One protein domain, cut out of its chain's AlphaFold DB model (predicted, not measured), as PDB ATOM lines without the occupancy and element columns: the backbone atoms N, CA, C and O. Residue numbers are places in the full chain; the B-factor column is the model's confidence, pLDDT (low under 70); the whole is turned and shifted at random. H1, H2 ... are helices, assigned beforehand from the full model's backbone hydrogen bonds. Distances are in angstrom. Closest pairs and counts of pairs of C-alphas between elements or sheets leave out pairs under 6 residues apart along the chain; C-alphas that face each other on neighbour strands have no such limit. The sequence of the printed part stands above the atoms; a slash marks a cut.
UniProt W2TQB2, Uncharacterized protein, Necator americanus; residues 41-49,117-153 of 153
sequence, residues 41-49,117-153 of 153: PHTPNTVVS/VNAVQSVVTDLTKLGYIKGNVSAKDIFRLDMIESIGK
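Overview. This is residues 41 to 49 and 117 to 153 of the 153 residues of an uncharacterized protein of Necator americanus (UniProt W2TQB2). One helix, H1, has the chain folding back along it through a loop, residues 130 to 138, to the short helix H2, and a tail sticks out beyond, residues 146 to 153, with most of the small helix H3. A separate stretch, residues 41 to 49, passes the beginning of H1. The printed part has 46 residues, with three named helices in the order H1, H2, H3 and no named strand; the class is all helix, though under half of the residues, 22, are in named elements. It is loose, with a radius of gyration of the C-alphas of 12.3 A, and elongated, spanning 39 by 23 by 17 A.

Arrangement. H1, residues 117 to 129, touches H2, residues 139 to 142; their closest C-alphas, of Gln 121 and Ala 139, are 4.9 A apart. H3, residues 145 to 149, is apart from both. In H1 and H3 every O i to N i+4 pair is within hydrogen-bond range; H2 is too short for one.

Along the chain. H1 runs 18.3 A from C-alpha 117 at (-32.637, 8.406, -9.418). H2 is 5.3 A long; H3, 6.2 A, ends at C-alpha 149 at (-39.138, 20.160, -12.295).

Size, cuts and confidence. Residues 50 to 116 are cut out, C-alphas 49 and 117 being 16.0 A apart. No link is long. Residues 152 to 153 have pLDDT under 70.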
ATOM      1  N   PRO A  41     -32.276   3.423 -20.029       83.38
ATOM      2  CA  PRO A  41     -32.276   4.530 -20.996       83.38
ATOM      3  C   PRO A  41     -32.112   5.928 -20.381       83.38
ATOM      4  O   PRO A  41     -31.579   6.825 -21.031       83.38
ATOM      5  N   HIS A  42     -32.539   6.103 -19.128       81.31
ATOM      6  CA  HIS A  42     -32.493   7.374 -18.398       81.31
ATOM      7  C   HIS A  42     -31.391   7.427 -17.334       81.31
ATOM      8  O   HIS A  42     -31.354   8.350 -16.515       81.31
ATOM      9  N   THR A  43     -30.467   6.465 -17.348       85.00
ATOM     10  CA  THR A  43     -29.272   6.540 -16.510       85.00
ATOM     11  C   THR A  43     -28.411   7.726 -16.969       85.00
ATOM     12  O   THR A  43     -28.084   7.835 -18.158       85.00
ATOM     13  N   PRO A  44     -28.036   8.646 -16.063       82.25
ATOM     14  CA  PRO A  44     -27.302   9.841 -16.448       82.25
ATOM     15  C   PRO A  44     -25.908   9.489 -16.980       82.25
ATOM     16  O   PRO A  44     -25.130   8.792 -16.335       82.25
ATOM     17  N   ASN A  45     -25.583  10.009 -18.167       81.69
ATOM     18  CA  ASN A  45     -24.246   9.911 -18.771       81.69
ATOM     19  C   ASN A  45     -23.357  11.113 -18.424       81.69
ATOM     20  O   ASN A  45     -22.141  10.984 -18.314       81.69
ATOM     21  N   THR A  46     -23.982  12.278 -18.265       87.00
ATOM     22  CA  THR A  46     -23.339  13.556 -17.967       87.00
ATOM     23  C   THR A  46     -24.230  14.303 -16.988       87.00
ATOM     24  O   THR A  46     -25.453  14.267 -17.115       87.00
ATOM     25  N   VAL A  47     -23.622  14.995 -16.028       88.00
ATOM     26  CA  VAL A  47     -24.328  15.837 -15.060       88.00
ATOM     27  C   VAL A  47     -23.943  17.297 -15.248       88.00
ATOM     28  O   VAL A  47     -22.824  17.614 -15.653       88.00
ATOM     29  N   VAL A  48     -24.881  18.190 -14.945       90.25
ATOM     30  CA  VAL A  48     -24.616  19.623 -14.836       90.25
ATOM     31  C   VAL A  48     -24.387  19.927 -13.365       90.25
ATOM     32  O   VAL A  48     -25.269  19.701 -12.539       90.25
ATOM     33  N   SER A  49     -23.210  20.449 -13.040       91.56
ATOM     34  CA  SER A  49     -22.863  20.866 -11.684       91.56
ATOM     35  C   SER A  49     -22.597  22.364 -11.662       91.56
ATOM     36  O   SER A  49     -21.964  22.910 -12.565       91.56
ATOM     37  N   VAL A 117     -33.209   8.369 -10.776       89.25
ATOM     38  CA  VAL A 117     -32.637   8.406  -9.418       89.25
ATOM     39  C   VAL A 117     -32.383   6.999  -8.863       89.25
ATOM     40  O   VAL A 117     -31.431   6.807  -8.106       89.25
ATOM     41  N   ASN A 118     -33.183   6.002  -9.253       89.44
ATOM     42  CA  ASN A 118     -33.014   4.623  -8.788       89.44
ATOM     43  C   ASN A 118     -31.787   3.968  -9.431       89.44
ATOM     44  O   ASN A 118     -31.013   3.293  -8.743       89.44
ATOM     45  N   ALA A 119     -31.562   4.214 -10.725       88.56
ATOM     46  CA  ALA A 119     -30.334   3.793 -11.392       88.56
ATOM     47  C   ALA A 119     -29.100   4.427 -10.729       88.56
ATOM     48  O   ALA A 119     -28.134   3.730 -10.416       88.56
ATOM     49  N   VAL A 120     -29.155   5.725 -10.402       89.56
ATOM     50  CA  VAL A 120     -28.054   6.399  -9.691       89.56
ATOM     51  C   VAL A 120     -27.844   5.822  -8.294       89.56
ATOM     52  O   VAL A 120     -26.703   5.600  -7.891       89.56
ATOM     53  N   GLN A 121     -28.913   5.521  -7.556       91.31
ATOM     54  CA  GLN A 121     -28.795   4.894  -6.239       91.31
ATOM     55  C   GLN A 121     -28.122   3.518  -6.319       91.31
ATOM     56  O   GLN A 121     -27.362   3.155  -5.418       91.31
ATOM     57  N   SER A 122     -28.357   2.768  -7.398       90.12
ATOM     58  CA  SER A 122     -27.685   1.485  -7.640       90.12
ATOM     59  C   SER A 122     -26.178   1.687  -7.830       90.12
ATOM     60  O   SER A 122     -25.386   1.039  -7.150       90.12
ATOM     61  N   VAL A 123     -25.775   2.688  -8.623       89.12
ATOM     62  CA  VAL A 123     -24.359   3.065  -8.790       89.12
ATOM     63  C   VAL A 123     -23.727   3.513  -7.465       89.12
ATOM     64  O   VAL A 123     -22.631   3.069  -7.130       89.12
ATOM     65  N   VAL A 124     -24.410   4.343  -6.668       91.25
ATOM     66  CA  VAL A 124     -23.930   4.757  -5.332       91.25
ATOM     67  C   VAL A 124     -23.743   3.551  -4.412       91.25
ATOM     68  O   VAL A 124     -22.755   3.474  -3.677       91.25
ATOM     69  N   THR A 125     -24.666   2.591  -4.468       91.75
ATOM     70  CA  THR A 125     -24.598   1.356  -3.679       91.75
ATOM     71  C   THR A 125     -23.380   0.525  -4.073       91.75
ATOM     72  O   THR A 125     -22.636   0.079  -3.200       91.75
ATOM     73  N   ASP A 126     -23.132   0.356  -5.370       91.94
ATOM     74  CA  ASP A 126     -21.993  -0.417  -5.865       91.94
ATOM     75  C   ASP A 126     -20.660   0.267  -5.547       91.94
ATOM     76  O   ASP A 126     -19.737  -0.377  -5.051       91.94
ATOM     77  N   LEU A 127     -20.569   1.588  -5.718       93.12
ATOM     78  CA  LEU A 127     -19.373   2.350  -5.354       93.12
ATOM     79  C   LEU A 127     -19.113   2.351  -3.841       93.12
ATOM     80  O   LEU A 127     -17.955   2.321  -3.427       93.12
ATOM     81  N   THR A 128     -20.160   2.333  -3.012       93.56
ATOM     82  CA  THR A 128     -20.030   2.149  -1.557       93.56
ATOM     83  C   THR A 128     -19.506   0.752  -1.221       93.56
ATOM     84  O   THR A 128     -18.560   0.629  -0.447       93.56
ATOM     85  N   LYS A 129     -20.049  -0.309  -1.841       93.88
ATOM     86  CA  LYS A 129     -19.566  -1.695  -1.653       93.88
ATOM     87  C   LYS A 129     -18.103  -1.865  -2.063       93.88
ATOM     88  O   LYS A 129     -17.371  -2.604  -1.416       93.88
ATOM     89  N   LEU A 130     -17.681  -1.172  -3.119       96.00
ATOM     90  CA  LEU A 130     -16.296  -1.150  -3.592       96.00
ATOM     91  C   LEU A 130     -15.378  -0.245  -2.747       96.00
ATOM     92  O   LEU A 130     -14.175  -0.205  -2.987       96.00
ATOM     93  N   GLY A 131     -15.922   0.485  -1.768       95.44
ATOM     94  CA  GLY A 131     -15.164   1.361  -0.872       95.44
ATOM     95  C   GLY A 131     -14.781   2.722  -1.465       95.44
ATOM     96  O   GLY A 131     -14.014   3.457  -0.841       95.44
ATOM     97  N   TYR A 132     -15.310   3.083  -2.641       95.31
ATOM     98  CA  TYR A 132     -15.076   4.386  -3.277       95.31
ATOM     99  C   TYR A 132     -15.888   5.514  -2.634       95.31
ATOM    100  O   TYR A 132     -15.417   6.647  -2.566       95.31
ATOM    101  N   ILE A 133     -17.095   5.212  -2.152       92.75
ATOM    102  CA  ILE A 133     -17.944   6.157  -1.416       92.75
ATOM    103  C   ILE A 133     -17.958   5.755   0.057       92.75
ATOM    104  O   ILE A 133     -18.101   4.581   0.394       92.75
ATOM    105  N   LYS A 134     -17.793   6.744   0.940       89.94
ATOM    106  CA  LYS A 134     -17.826   6.567   2.395       89.94
ATOM    107  C   LYS A 134     -19.057   7.257   2.977       89.94
ATOM    108  O   LYS A 134     -19.424   8.339   2.527       89.94
ATOM    109  N   GLY A 135     -19.624   6.667   4.027       84.81
ATOM    110  CA  GLY A 135     -20.802   7.195   4.720       84.81
ATOM    111  C   GLY A 135     -22.125   6.838   4.037       84.81
ATOM    112  O   GLY A 135     -22.161   6.065   3.084       84.81
ATOM    113  N   ASN A 136     -23.217   7.406   4.552       83.56
ATOM    114  CA  ASN A 136     -24.560   7.206   4.012       83.56
ATOM    115  C   ASN A 136     -24.881   8.315   3.007       83.56
ATOM    116  O   ASN A 136     -25.382   9.367   3.392       83.56
ATOM    117  N   VAL A 137     -24.577   8.078   1.731       88.19
ATOM    118  CA  VAL A 137     -24.953   8.970   0.623       88.19
ATOM    119  C   VAL A 137     -26.180   8.399  -0.079       88.19
ATOM    120  O   VAL A 137     -26.168   7.236  -0.490       88.19
ATOM    121  N   SER A 138     -27.228   9.205  -0.253       89.62
ATOM    122  CA  SER A 138     -28.349   8.851  -1.121       89.62
ATOM    123  C   SER A 138     -28.264   9.594  -2.453       89.62
ATOM    124  O   SER A 138     -27.778  10.719  -2.533       89.62
ATOM    125  N   ALA A 139     -28.784   8.992  -3.522       86.62
ATOM    126  CA  ALA A 139     -28.861   9.634  -4.832       86.62
ATOM    127  C   ALA A 139     -29.712  10.915  -4.812       86.62
ATOM    128  O   ALA A 139     -29.496  11.809  -5.627       86.62
ATOM    129  N   LYS A 140     -30.654  11.032  -3.866       85.31
ATOM    130  CA  LYS A 140     -31.474  12.236  -3.685       85.31
ATOM    131  C   LYS A 140     -30.665  13.420  -3.157       85.31
ATOM    132  O   LYS A 140     -31.001  14.550  -3.482       85.31
ATOM    133  N   ASP A 141     -29.584  13.164  -2.424       83.31
ATOM    134  CA  ASP A 141     -28.701  14.218  -1.907       83.31
ATOM    135  C   ASP A 141     -27.796  14.801  -3.006       83.31
ATOM    136  O   ASP A 141     -27.214  15.871  -2.841       83.31
ATOM    137  N   ILE A 142     -27.676  14.102  -4.140       83.25
ATOM    138  CA  ILE A 142     -26.802  14.480  -5.257       83.25
ATOM    139  C   ILE A 142     -27.493  15.484  -6.192       83.25
ATOM    140  O   ILE A 142     -26.825  16.335  -6.782       83.25
ATOM    141  N   PHE A 143     -28.820  15.403  -6.346       86.00
ATOM    142  CA  PHE A 143     -29.550  16.159  -7.367       86.00
ATOM    143  C   PHE A 143     -30.536  17.174  -6.794       86.00
ATOM    144  O   PHE A 143     -31.362  16.874  -5.936       86.00
ATOM    145  N   ARG A 144     -30.534  18.370  -7.389       83.88
ATOM    146  CA  ARG A 144     -31.554  19.411  -7.194       83.88
ATOM    147  C   ARG A 144     -32.730  19.205  -8.150       83.88
ATOM    148  O   ARG A 144     -32.880  19.931  -9.132       83.88
ATOM    149  N   LEU A 145     -33.515  18.154  -7.897       83.44
ATOM    150  CA  LEU A 145     -34.650  17.759  -8.746       83.44
ATOM    151  C   LEU A 145     -35.765  18.819  -8.762       83.44
ATOM    152  O   LEU A 145     -36.377  19.060  -9.799       83.44
ATOM    153  N   ASP A 146     -35.936  19.532  -7.649       85.44
ATOM    154  CA  ASP A 146     -36.868  20.654  -7.495       85.44
ATOM    155  C   ASP A 146     -36.706  21.713  -8.595       85.44
ATOM    156  O   ASP A 146     -37.682  22.226  -9.147       85.44
ATOM    157  N   MET A 147     -35.456  22.018  -8.948       83.19
ATOM    158  CA  MET A 147     -35.138  23.086  -9.889       83.19
ATOM    159  C   MET A 147     -35.350  22.682 -11.352       83.19
ATOM    160  O   MET A 147     -35.677  23.536 -12.176       83.19
ATOM    161  N   ILE A 148     -35.165  21.404 -11.703       83.50
ATOM    162  CA  ILE A 148     -35.454  20.946 -13.070       83.50
ATOM    163  C   ILE A 148     -36.960  20.771 -13.282       83.50
ATOM    164  O   ILE A 148     -37.484  21.160 -14.325       83.50
ATOM    165  N   GLU A 149     -37.679  20.288 -12.268       84.19
ATOM    166  CA  GLU A 149     -39.138  20.160 -12.295       84.19
ATOM    167  C   GLU A 149     -39.838  21.517 -12.465       84.19
ATOM    168  O   GLU A 149     -40.857  21.602 -13.151       84.19
ATOM    169  N   SER A 150     -39.286  22.599 -11.902       81.75
ATOM    170  CA  SER A 150     -39.841  23.948 -12.071       81.75
ATOM    171  C   SER A 150     -39.655  24.534 -13.474       81.75
ATOM    172  O   SER A 150     -40.300  25.526 -13.799       81.75
ATOM    173  N   ILE A 151     -38.763  23.966 -14.293       81.06
ATOM    174  CA  ILE A 151     -38.494  24.421 -15.667       81.06
ATOM    175  C   ILE A 151     -39.425  23.744 -16.682       81.06
ATOM    176  O   ILE A 151     -39.702  24.329 -17.726       81.06
ATOM    177  N   GLY A 152     -39.899  22.529 -16.385       62.31
ATOM    178  CA  GLY A 152     -40.815  21.763 -17.239       62.31
ATOM    179  C   GLY A 152     -42.299  22.132 -17.103       62.31
ATOM    180  O   GLY A 152     -43.125  21.520 -17.778       62.31
ATOM    181  N   LYS A 153     -42.633  23.089 -16.229       48.50
ATOM    182  CA  LYS A 153     -43.958  23.718 -16.102       48.50
ATOM    183  C   LYS A 153     -43.984  25.041 -16.859       48.50
ATOM    184  O   LYS A 153     -45.037  25.327 -17.466       48.50
TER     185      LYS A 153